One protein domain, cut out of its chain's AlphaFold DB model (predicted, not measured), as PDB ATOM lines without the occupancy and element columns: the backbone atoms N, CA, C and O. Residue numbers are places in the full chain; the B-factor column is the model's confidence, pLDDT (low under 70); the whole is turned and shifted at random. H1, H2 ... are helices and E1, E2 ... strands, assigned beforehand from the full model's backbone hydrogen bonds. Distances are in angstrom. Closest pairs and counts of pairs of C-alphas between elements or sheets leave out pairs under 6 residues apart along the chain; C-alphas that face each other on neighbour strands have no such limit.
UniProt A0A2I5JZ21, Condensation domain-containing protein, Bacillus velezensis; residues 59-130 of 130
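This is residues 59 to 130 of the 130 residues of the protein "Condensation domain-containing protein" of Bacillus velezensis (UniProt A0A2I5JZ21). A small sheet of three strands, E1, E2 and E3, sits toward one end of the domain, and a long loop runs out from the end of E1 through two short helices, H1 and H2, and folds back through residues 79 to 97 to the start of E2. A short helix, H3, lies near the opposite end of the sheet from H1 and H2, and only grazes it. The printed part has 72 residues with three named helices and three named strands in the order E1, H1, H2, E2, E3, H3; the sheet's order is E1, E2, E3, mixed, and the class is mixed, helices and strands, with 31 residues, under half, in named elements. The whole is loose, with a radius of gyration of the C-alphas of 15.6 A, and only just elongated, with spans of 47 by 24 by 20 A.

E2 is residues 98 to 103, 16.4 A long, and E3 is residues 109 to 114, 16.2 A long. E1 is residues 60 to 63, 10.0 A long, beginning at C-alpha 60 at (-30.838, -32.185, 7.483). H1 is residues 68 to 73, 8.6 A long, and H2 is residues 75 to 78, 6.0 A long, with C-alpha 78 at (-11.666, -48.513, 32.872). H3 is residues 121 to 125, 6.2 A long, ending at C-alpha 125 at (-37.579, -22.714, 20.872).

E2 is the inner strand of the sheet, and E1 and E3 are its edge strands. E1 and E2 are parallel, at 9 degrees, with N 62 and O 100 2.8 A apart, within hydrogen-bond range. E2 and E3 form a hairpin and are antiparallel, at 163 degrees, with N 101 and O 111 2.9 A apart, within hydrogen-bond range. E1, H1, H2 and E2 make a strand-helix-strand unit, two parallel neighbour strands with helices between them along the chain, and its crossover is right-handed. H1 and H2 are not on the sheet. They are close but not clearly touching, the closest C-alphas being those of Glu 71 and Ile 77, 7.6 A apart. H3 is on the sheet but only grazes it; the closest C-alphas of E3 and H3 are those of Leu 112 and Val 124, 7.5 A apart. Every O i to N i+4 pair is within hydrogen-bond range in H1 and H3, and H2 is too short for such a pair.

The two C-alphas farthest apart are those of Lys 80 and Gly 123, 47.7 A. The printed part has no cut and ends at residue 130, the chain's last. The link from H2 to E2, 19 residues, is long. The mean pLDDT of the printed part is 77.4, and residues 66 to 83, 87 to 92 and 129 to 130 are under 70.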
ATOM      1  N   HIS A  59     -32.269 -28.142   5.200       94.94
ATOM      2  CA  HIS A  59     -31.924 -28.664   6.515       94.94
ATOM      3  C   HIS A  59     -31.713 -30.169   6.406       94.94
ATOM      4  O   HIS A  59     -32.230 -30.807   5.484       94.94
ATOM      5  N   ILE A  60     -31.005 -30.737   7.373       95.50
ATOM      6  CA  ILE A  60     -30.838 -32.185   7.483       95.50
ATOM      7  C   ILE A  60     -31.373 -32.695   8.816       95.50
ATOM      8  O   ILE A  60     -31.433 -31.971   9.814       95.50
ATOM      9  N   MET A  61     -31.766 -33.963   8.809       94.12
ATOM     10  CA  MET A  61     -32.052 -34.733  10.008       94.12
ATOM     11  C   MET A  61     -31.020 -35.848  10.102       94.12
ATOM     12  O   MET A  61     -30.806 -36.572   9.129       94.12
ATOM     13  N   VAL A  62     -30.396 -35.978  11.265       92.19
ATOM     14  CA  VAL A  62     -29.381 -36.991  11.537       92.19
ATOM     15  C   VAL A  62     -29.866 -37.854  12.688       92.19
ATOM     16  O   VAL A  62     -30.332 -37.342  13.703       92.19
ATOM     17  N   PHE A  63     -29.789 -39.167  12.505       90.50
ATOM     18  CA  PHE A  63     -30.042 -40.133  13.562       90.50
ATOM     19  C   PHE A  63     -28.709 -40.771  13.947       90.50
ATOM     20  O   PHE A  63     -28.112 -41.502  13.151       90.50
ATOM     21  N   GLU A  64     -28.234 -40.475  15.153       85.12
ATOM     22  CA  GLU A  64     -26.940 -40.947  15.641       85.12
ATOM     23  C   GLU A  64     -27.058 -42.415  16.065       85.12
ATOM     24  O   GLU A  64     -27.714 -42.757  17.043       85.12
ATOM     25  N   ASN A  65     -26.428 -43.319  15.316       73.25
ATOM     26  CA  ASN A  65     -26.535 -44.765  15.554       73.25
ATOM     27  C   ASN A  65     -25.473 -45.320  16.523       73.25
ATOM     28  O   ASN A  65     -25.263 -46.533  16.556       73.25
ATOM     29  N   TYR A  66     -24.774 -44.475  17.291       68.69
ATOM     30  CA  TYR A  66     -23.712 -44.917  18.200       68.69
ATOM     31  C   TYR A  66     -23.860 -44.343  19.620       68.69
ATOM     32  O   TYR A  66     -24.210 -43.176  19.799       68.69
ATOM     33  N   PRO A  67     -23.587 -45.155  20.656       58.91
ATOM     34  CA  PRO A  67     -23.805 -44.781  22.047       58.91
ATOM     35  C   PRO A  67     -22.636 -43.953  22.603       58.91
ATOM     36  O   PRO A  67     -21.909 -44.417  23.476       58.91
ATOM     37  N   VAL A  68     -22.441 -42.713  22.139       58.16
ATOM     38  CA  VAL A  68     -21.362 -41.863  22.692       58.16
ATOM     39  C   VAL A  68     -21.577 -41.595  24.176       58.16
ATOM     40  O   VAL A  68     -20.659 -41.714  24.980       58.16
ATOM     41  N   GLU A  69     -22.804 -41.257  24.566       55.22
ATOM     42  CA  GLU A  69     -23.085 -40.836  25.939       55.22
ATOM     43  C   GLU A  69     -23.121 -42.011  26.924       55.22
ATOM     44  O   GLU A  69     -22.707 -41.864  28.074       55.22
ATOM     45  N   GLN A  70     -23.567 -43.193  26.483       53.03
ATOM     46  CA  GLN A  70     -23.635 -44.375  27.351       53.03
ATOM     47  C   GLN A  70     -22.249 -44.979  27.599       53.03
ATOM     48  O   GLN A  70     -21.963 -45.366  28.731       53.03
ATOM     49  N   GLU A  71     -21.356 -45.004  26.604       53.06
ATOM     50  CA  GLU A  71     -20.000 -45.547  26.791       53.06
ATOM     51  C   GLU A  71     -19.052 -44.588  27.522       53.06
ATOM     52  O   GLU A  71     -18.109 -45.028  28.179       53.06
ATOM     53  N   VAL A  72     -19.313 -43.279  27.470       52.44
ATOM     54  CA  VAL A  72     -18.541 -42.274  28.220       52.44
ATOM     55  C   VAL A  72     -19.037 -42.136  29.669       52.44
ATOM     56  O   VAL A  72     -18.239 -41.870  30.570       52.44
ATOM     57  N   GLY A  73     -20.342 -42.321  29.913       48.22
ATOM     58  CA  GLY A  73     -20.969 -42.201  31.236       48.22
ATOM     59  C   GLY A  73     -20.864 -43.451  32.118       48.22
ATOM     60  O   GLY A  73     -20.820 -43.335  33.346       48.22
ATOM     61  N   HIS A  74     -20.782 -44.643  31.524       46.66
ATOM     62  CA  HIS A  74     -20.472 -45.871  32.248       46.66
ATOM     63  C   HIS A  74     -18.953 -46.031  32.318       46.66
ATOM     64  O   HIS A  74     -18.301 -46.350  31.332       46.66
ATOM     65  N   GLY A  75     -18.378 -45.798  33.500       47.03
ATOM     66  CA  GLY A  75     -16.940 -45.893  33.780       47.03
ATOM     67  C   GLY A  75     -16.286 -47.270  33.565       47.03
ATOM     68  O   GLY A  75     -15.224 -47.512  34.128       47.03
ATOM     69  N   ASP A  76     -16.860 -48.155  32.753       45.88
ATOM     70  CA  ASP A  76     -16.447 -49.551  32.586       45.88
ATOM     71  C   ASP A  76     -15.502 -49.811  31.407       45.88
ATOM     72  O   ASP A  76     -14.961 -50.909  31.293       45.88
ATOM     73  N   ILE A  77     -15.142 -48.798  30.606       49.28
ATOM     74  CA  ILE A  77     -13.927 -48.911  29.766       49.28
ATOM     75  C   ILE A  77     -12.668 -49.039  30.667       49.28
ATOM     76  O   ILE A  77     -11.584 -49.408  30.210       49.28
ATOM     77  N   SER A  78     -12.794 -48.774  31.978       48.66
ATOM     78  CA  SER A  78     -11.666 -48.513  32.872       48.66
ATOM     79  C   SER A  78     -11.275 -49.598  33.881       48.66
ATOM     80  O   SER A  78     -10.378 -49.350  34.684       48.66
ATOM     81  N   ASP A  79     -11.799 -50.825  33.805       51.59
ATOM     82  CA  ASP A  79     -11.307 -51.889  34.706       51.59
ATOM     83  C   ASP A  79      -9.875 -52.356  34.357       51.59
ATOM     84  O   ASP A  79      -9.155 -52.897  35.196       51.59
ATOM     85  N   LYS A  80      -9.399 -52.082  33.129       53.91
ATOM     86  CA  LYS A  80      -8.012 -52.375  32.694       53.91
ATOM     87  C   LYS A  80      -7.117 -51.145  32.540       53.91
ATOM     88  O   LYS A  80      -5.895 -51.261  32.585       53.91
ATOM     89  N   THR A  81      -7.701 -49.967  32.388       58.59
ATOM     90  CA  THR A  81      -6.995 -48.700  32.179       58.59
ATOM     91  C   THR A  81      -7.671 -47.670  33.057       58.59
ATOM     92  O   THR A  81      -8.806 -47.339  32.773       58.59
ATOM     93  N   LYS A  82      -6.999 -47.156  34.098       68.81
ATOM     94  CA  LYS A  82      -7.500 -46.168  35.088       68.81
ATOM     95  C   LYS A  82      -7.896 -44.793  34.496       68.81
ATOM     96  O   LYS A  82      -7.708 -43.757  35.131       68.81
ATOM     97  N   LEU A  83      -8.350 -44.752  33.251       67.31
ATOM     98  CA  LEU A  83      -8.646 -43.564  32.480       67.31
ATOM     99  C   LEU A  83     -10.143 -43.281  32.586       67.31
ATOM    100  O   LEU A  83     -10.971 -44.057  32.121       67.31
ATOM    101  N   LYS A  84     -10.469 -42.163  33.229       70.81
ATOM    102  CA  LYS A  84     -11.834 -41.669  33.378       70.81
ATOM    103  C   LYS A  84     -12.023 -40.475  32.455       70.81
ATOM    104  O   LYS A  84     -11.303 -39.486  32.585       70.81
ATOM    105  N   ILE A  85     -13.005 -40.548  31.564       71.81
ATOM    106  CA  ILE A  85     -13.436 -39.386  30.789       71.81
ATOM    107  C   ILE A  85     -14.249 -38.490  31.731       71.81
ATOM    108  O   ILE A  85     -15.225 -38.926  32.335       71.81
ATOM    109  N   THR A  86     -13.797 -37.252  31.931       77.69
ATOM    110  CA  THR A  86     -14.444 -36.292  32.843       77.69
ATOM    111  C   THR A  86     -15.430 -35.376  32.132       77.69
ATOM    112  O   THR A  86     -16.337 -34.851  32.771       77.69
ATOM    113  N   ASN A  87     -15.243 -35.169  30.829       68.69
ATOM    114  CA  ASN A  87     -16.109 -34.370  29.977       68.69
ATOM    115  C   ASN A  87     -15.921 -34.810  28.517       68.69
ATOM    116  O   ASN A  87     -14.797 -35.105  28.104       68.69
ATOM    117  N   PHE A  88     -17.004 -34.830  27.750       69.69
ATOM    118  CA  PHE A  88     -17.000 -35.067  26.313       69.69
ATOM    119  C   PHE A  88     -17.761 -33.932  25.630       69.69
ATOM    120  O   PHE A  88     -18.867 -33.584  26.037       69.69
ATOM    121  N   ARG A  89     -17.161 -33.353  24.587       67.69
ATOM    122  CA  ARG A  89     -17.795 -32.341  23.745       67.69
ATOM    123  C   ARG A  89     -17.518 -32.677  22.285       67.69
ATOM    124  O   ARG A  89     -16.373 -32.587  21.850       67.69
ATOM    125  N   GLY A  90     -18.567 -33.044  21.558       66.81
ATOM    126  CA  GLY A  90     -18.581 -33.040  20.099       66.81
ATOM    127  C   GLY A  90     -19.039 -31.670  19.608       66.81
ATOM    128  O   GLY A  90     -19.960 -31.091  20.183       66.81
ATOM    129  N   ASP A  91     -18.368 -31.136  18.594       66.44
ATOM    130  CA  ASP A  91     -18.822 -29.943  17.881       66.44
ATOM    131  C   ASP A  91     -18.995 -30.334  16.414       66.44
ATOM    132  O   ASP A  91     -18.018 -30.594  15.706       66.44
ATOM    133  N   GLU A  92     -20.248 -30.486  16.000       69.19
ATOM    134  CA  GLU A  92     -20.605 -30.885  14.647       69.19
ATOM    135  C   GLU A  92     -20.927 -29.643  13.833       69.19
ATOM    136  O   GLU A  92     -21.874 -28.911  14.116       69.19
ATOM    137  N   HIS A  93     -20.125 -29.412  12.799       70.94
ATOM    138  CA  HIS A  93     -20.379 -28.357  11.835       70.94
ATOM    139  C   HIS A  93     -20.925 -28.968  10.555       70.94
ATOM    140  O   HIS A  93     -20.272 -29.793   9.912       70.94
ATOM    141  N   THR A  94     -22.113 -28.524  10.167       80.19
ATOM    142  CA  THR A  94     -22.722 -28.853   8.882       80.19
ATOM    143  C   THR A  94     -22.793 -27.590   8.028       80.19
ATOM    144  O   THR A  94     -22.706 -26.468   8.528       80.19
ATOM    145  N   ASN A  95     -22.969 -27.766   6.721       87.75
ATOM    146  CA  ASN A  95     -23.155 -26.647   5.794       87.75
ATOM    147  C   ASN A  95     -24.619 -26.166   5.731       87.75
ATOM    148  O   ASN A  95     -24.979 -25.458   4.794       87.75
ATOM    149  N   TYR A  96     -25.467 -26.575   6.680       93.38
ATOM    150  CA  TYR A  96     -26.886 -26.229   6.715       93.38
ATOM    151  C   TYR A  96     -27.189 -25.344   7.919       93.38
ATOM    152  O   TYR A  96     -26.804 -25.654   9.048       93.38
ATOM    153  N   ASP A  97     -27.948 -24.271   7.692       94.94
ATOM    154  CA  ASP A  97     -28.302 -23.306   8.736       94.94
ATOM    155  C   ASP A  97     -29.248 -23.876   9.807       94.94
ATOM    156  O   ASP A  97     -29.459 -23.231  10.833       94.94
ATOM    157  N   PHE A  98     -29.827 -25.060   9.586       94.62
ATOM    158  CA  PHE A  98     -30.684 -25.760  10.539       94.62
ATOM    159  C   PHE A  98     -30.491 -27.277  10.434       94.62
ATOM    160  O   PHE A  98     -30.482 -27.835   9.335       94.62
ATOM    161  N   ASN A  99     -30.366 -27.954  11.573       94.12
ATOM    162  CA  ASN A  99     -30.140 -29.393  11.666       94.12
ATOM    163  C   ASN A  99     -30.937 -29.970  12.839       94.12
ATOM    164  O   ASN A  99     -30.972 -29.386  13.927       94.12
ATOM    165  N   VAL A 100     -31.547 -31.134  12.624       93.75
ATOM    166  CA  VAL A 100     -32.246 -31.900  13.664       93.75
ATOM    167  C   VAL A 100     -31.442 -33.155  13.955       93.75
ATOM    168  O   VAL A 100     -31.351 -34.035  13.106       93.75
ATOM    169  N   LEU A 101     -30.873 -33.250  15.149       91.19
ATOM    170  CA  LEU A 101     -30.125 -34.425  15.575       91.19
ATOM    171  C   LEU A 101     -30.988 -35.227  16.539       91.19
ATOM    172  O   LEU A 101     -31.508 -34.681  17.513       91.19
ATOM    173  N   VAL A 102     -31.141 -36.514  16.258       90.94
ATOM    174  CA  VAL A 102     -31.882 -37.464  17.081       90.94
ATOM    175  C   VAL A 102     -30.893 -38.481  17.619       90.94
ATOM    176  O   VAL A 102     -30.280 -39.225  16.854       90.94
ATOM    177  N   MET A 103     -30.746 -38.516  18.939       86.88
ATOM    178  CA  MET A 103     -29.848 -39.438  19.622       86.88
ATOM    179  C   MET A 103     -30.681 -40.439  20.430       86.88
ATOM    180  O   MET A 103     -31.412 -40.038  21.348       86.88
ATOM    181  N   PRO A 104     -30.629 -41.738  20.092       82.75
ATOM    182  CA  PRO A 104     -31.282 -42.773  20.870       82.75
ATOM    183  C   PRO A 104     -30.545 -42.984  22.199       82.75
ATOM    184  O   PRO A 104     -29.319 -42.977  22.278       82.75
ATOM    185  N   GLY A 105     -31.306 -43.229  23.259       79.81
ATOM    186  CA  GLY A 105     -30.776 -43.501  24.586       79.81
ATOM    187  C   GLY A 105     -31.862 -44.030  25.511       79.81
ATOM    188  O   GLY A 105     -32.925 -44.441  25.046       79.81
ATOM    189  N   ARG A 106     -31.627 -43.995  26.831       79.94
ATOM    190  CA  ARG A 106     -32.693 -44.272  27.815       79.94
ATOM    191  C   ARG A 106     -33.901 -43.357  27.587       79.94
ATOM    192  O   ARG A 106     -35.040 -43.781  27.733       79.94
ATOM    193  N   GLU A 107     -33.619 -42.116  27.212       84.25
ATOM    194  CA  GLU A 107     -34.573 -41.137  26.711       84.25
ATOM    195  C   GLU A 107     -34.075 -40.679  25.337       84.25
ATOM    196  O   GLU A 107     -32.869 -40.526  25.135       84.25
ATOM    197  N   MET A 108     -34.989 -40.503  24.382       85.62
ATOM    198  CA  MET A 108     -34.647 -39.984  23.059       85.62
ATOM    199  C   MET A 108     -34.334 -38.494  23.180       85.62
ATOM    200  O   MET A 108     -35.197 -37.712  23.579       85.62
ATOM    201  N   GLN A 109     -33.117 -38.103  22.818       86.69
ATOM    202  CA  GLN A 109     -32.717 -36.701  22.814       86.69
ATOM    203  C   GLN A 109     -32.863 -36.125  21.410       86.69
ATOM    204  O   GLN A 109     -32.486 -36.756  20.422       86.69
ATOM    205  N   VAL A 110     -33.411 -34.913  21.324       90.12
ATOM    206  CA  VAL A 110     -33.560 -34.174  20.068       90.12
ATOM    207  C   VAL A 110     -32.887 -32.816  20.216       90.12
ATOM    208  O   VAL A 110     -33.290 -32.009  21.057       90.12
ATOM    209  N   HIS A 111     -31.872 -32.561  19.394       89.88
ATOM    210  CA  HIS A 111     -31.126 -31.308  19.380       89.88
ATOM    211  C   HIS A 111     -31.430 -30.544  18.098       89.88
ATOM    212  O   HIS A 111     -31.321 -31.078  16.996       89.88
ATOM    213  N   LEU A 112     -31.797 -29.275  18.255       92.75
ATOM    214  CA  LEU A 112     -31.949 -28.338  17.149       92.75
ATOM    215  C   LEU A 112     -30.683 -27.485  17.087       92.75
ATOM    216  O   LEU A 112     -30.490 -26.602  17.924       92.75
ATOM    217  N   GLN A 113     -29.810 -27.773  16.125       92.38
ATOM    218  CA  GLN A 113     -28.620 -26.968  15.855       92.38
ATOM    219  C   GLN A 113     -28.929 -25.990  14.726       92.38
ATOM    220  O   GLN A 113     -29.504 -26.376  13.710       92.38
ATOM    221  N   TYR A 114     -28.562 -24.722  14.891       93.56
ATOM    222  CA  TYR A 114     -28.897 -23.696  13.912       93.56
ATOM    223  C   TYR A 114     -27.872 -22.567  13.865       93.56
ATOM    224  O   TYR A 114     -27.214 -22.248  14.856       93.56
ATOM    225  N   ASN A 115     -27.786 -21.920  12.706       94.38
ATOM    226  CA  ASN A 115     -27.019 -20.702  12.513       94.38
ATOM    227  C   ASN A 115     -27.764 -19.515  13.137       94.38
ATOM    228  O   ASN A 115     -28.796 -19.069  12.628       94.38
ATOM    229  N   ALA A 116     -27.222 -18.974  14.229       94.31
ATOM    230  CA  ALA A 116     -27.812 -17.847  14.956       94.31
ATOM    231  C   ALA A 116     -27.832 -16.524  14.162       94.31
ATOM    232  O   ALA A 116     -28.522 -15.587  14.558       94.31
ATOM    233  N   ASN A 117     -27.105 -16.438  13.040       95.88
ATOM    234  CA  ASN A 117     -27.195 -15.300  12.121       95.88
ATOM    235  C   ASN A 117     -28.426 -15.380  11.200       95.88
ATOM    236  O   ASN A 117     -28.792 -14.376  10.596       95.88
ATOM    237  N   VAL A 118     -29.050 -16.559  11.085       95.75
ATOM    238  CA  VAL A 118     -30.209 -16.818  10.213       95.75
ATOM    239  C   VAL A 118     -31.476 -17.037  11.039       95.75
ATOM    240  O   VAL A 118     -32.518 -16.455  10.739       95.75
ATOM    241  N   TYR A 119     -31.389 -17.825  12.114       95.25
ATOM    242  CA  TYR A 119     -32.519 -18.140  12.987       95.25
ATOM    243  C   TYR A 119     -32.358 -17.515  14.371       95.25
ATOM    244  O   TYR A 119     -31.309 -17.606  15.007       95.25
ATOM    245  N   SER A 120     -33.439 -16.920  14.881       96.06
ATOM    246  CA  SER A 120     -33.478 -16.439  16.263       96.06
ATOM    247  C   SER A 120     -33.699 -17.593  17.241       96.06
ATOM    248  O   SER A 120     -34.472 -18.516  16.972       96.06
ATOM    249  N   ARG A 121     -33.099 -17.488  18.430       94.19
ATOM    250  CA  ARG A 121     -33.289 -18.469  19.507       94.19
ATOM    251  C   ARG A 121     -34.758 -18.683  19.868       94.19
ATOM    252  O   ARG A 121     -35.196 -19.820  19.979       94.19
ATOM    253  N   VAL A 122     -35.515 -17.592  19.994       95.00
ATOM    254  CA  VAL A 122     -36.949 -17.640  20.329       95.00
ATOM    255  C   VAL A 122     -37.741 -18.393  19.257       95.00
ATOM    256  O   VAL A 122     -38.611 -19.189  19.595       95.00
ATOM    257  N   GLY A 123     -37.424 -18.189  17.973       94.06
ATOM    258  CA  GLY A 123     -38.090 -18.899  16.877       94.06
ATOM    259  C   GLY A 123     -37.822 -20.403  16.898       94.06
ATOM    260  O   GLY A 123     -38.740 -21.193  16.705       94.06
ATOM    261  N   VAL A 124     -36.587 -20.812  17.193       93.56
ATOM    262  CA  VAL A 124     -36.237 -22.238  17.289       93.56
ATOM    263  C   VAL A 124     -36.864 -22.895  18.520       93.56
ATOM    264  O   VAL A 124     -37.329 -24.029  18.441       93.56
ATOM    265  N   GLU A 125     -36.949 -22.190  19.651       91.25
ATOM    266  CA  GLU A 125     -37.579 -22.714  20.872       91.25
ATOM    267  C   GLU A 125     -39.073 -23.022  20.691       91.25
ATOM    268  O   GLU A 125     -39.567 -23.962  21.308       91.25
ATOM    269  N   GLN A 126     -39.774 -22.315  19.799       92.50
ATOM    270  CA  GLN A 126     -41.178 -22.601  19.469       92.50
ATOM    271  C   GLN A 126     -41.379 -23.900  18.676       92.50
ATOM    272  O   GLN A 126     -42.477 -24.453  18.685       92.50
ATOM    273  N   ILE A 127     -40.344 -24.396  17.991       88.56
ATOM    274  CA  ILE A 127     -40.394 -25.663  17.240       88.56
ATOM    275  C   ILE A 127     -40.316 -26.861  18.196       88.56
ATOM    276  O   ILE A 127     -40.758 -27.962  17.863       88.56
ATOM    277  N   ARG A 128     -39.744 -26.666  19.388       75.25
ATOM    278  CA  ARG A 128     -39.489 -27.739  20.343       75.25
ATOM    279  C   ARG A 128     -40.819 -28.310  20.847       75.25
ATOM    280  O   ARG A 128     -41.544 -27.664  21.597       75.25
ATOM    281  N   ILE A 129     -41.128 -29.530  20.414       58.28
ATOM    282  CA  ILE A 129     -42.310 -30.277  20.856       58.28
ATOM    283  C   ILE A 129     -42.135 -30.554  22.357       58.28
ATOM    284  O   ILE A 129     -41.112 -31.110  22.759       58.28
ATOM    285  N   THR A 130     -43.084 -30.078  23.168       45.00
ATOM    286  CA  THR A 130     -43.155 -30.327  24.621       45.00
ATOM    287  C   THR A 130     -43.829 -31.662  24.893       45.00
ATOM    288  O   THR A 130     -44.791 -31.976  24.156       45.00
TER     289      THR A 130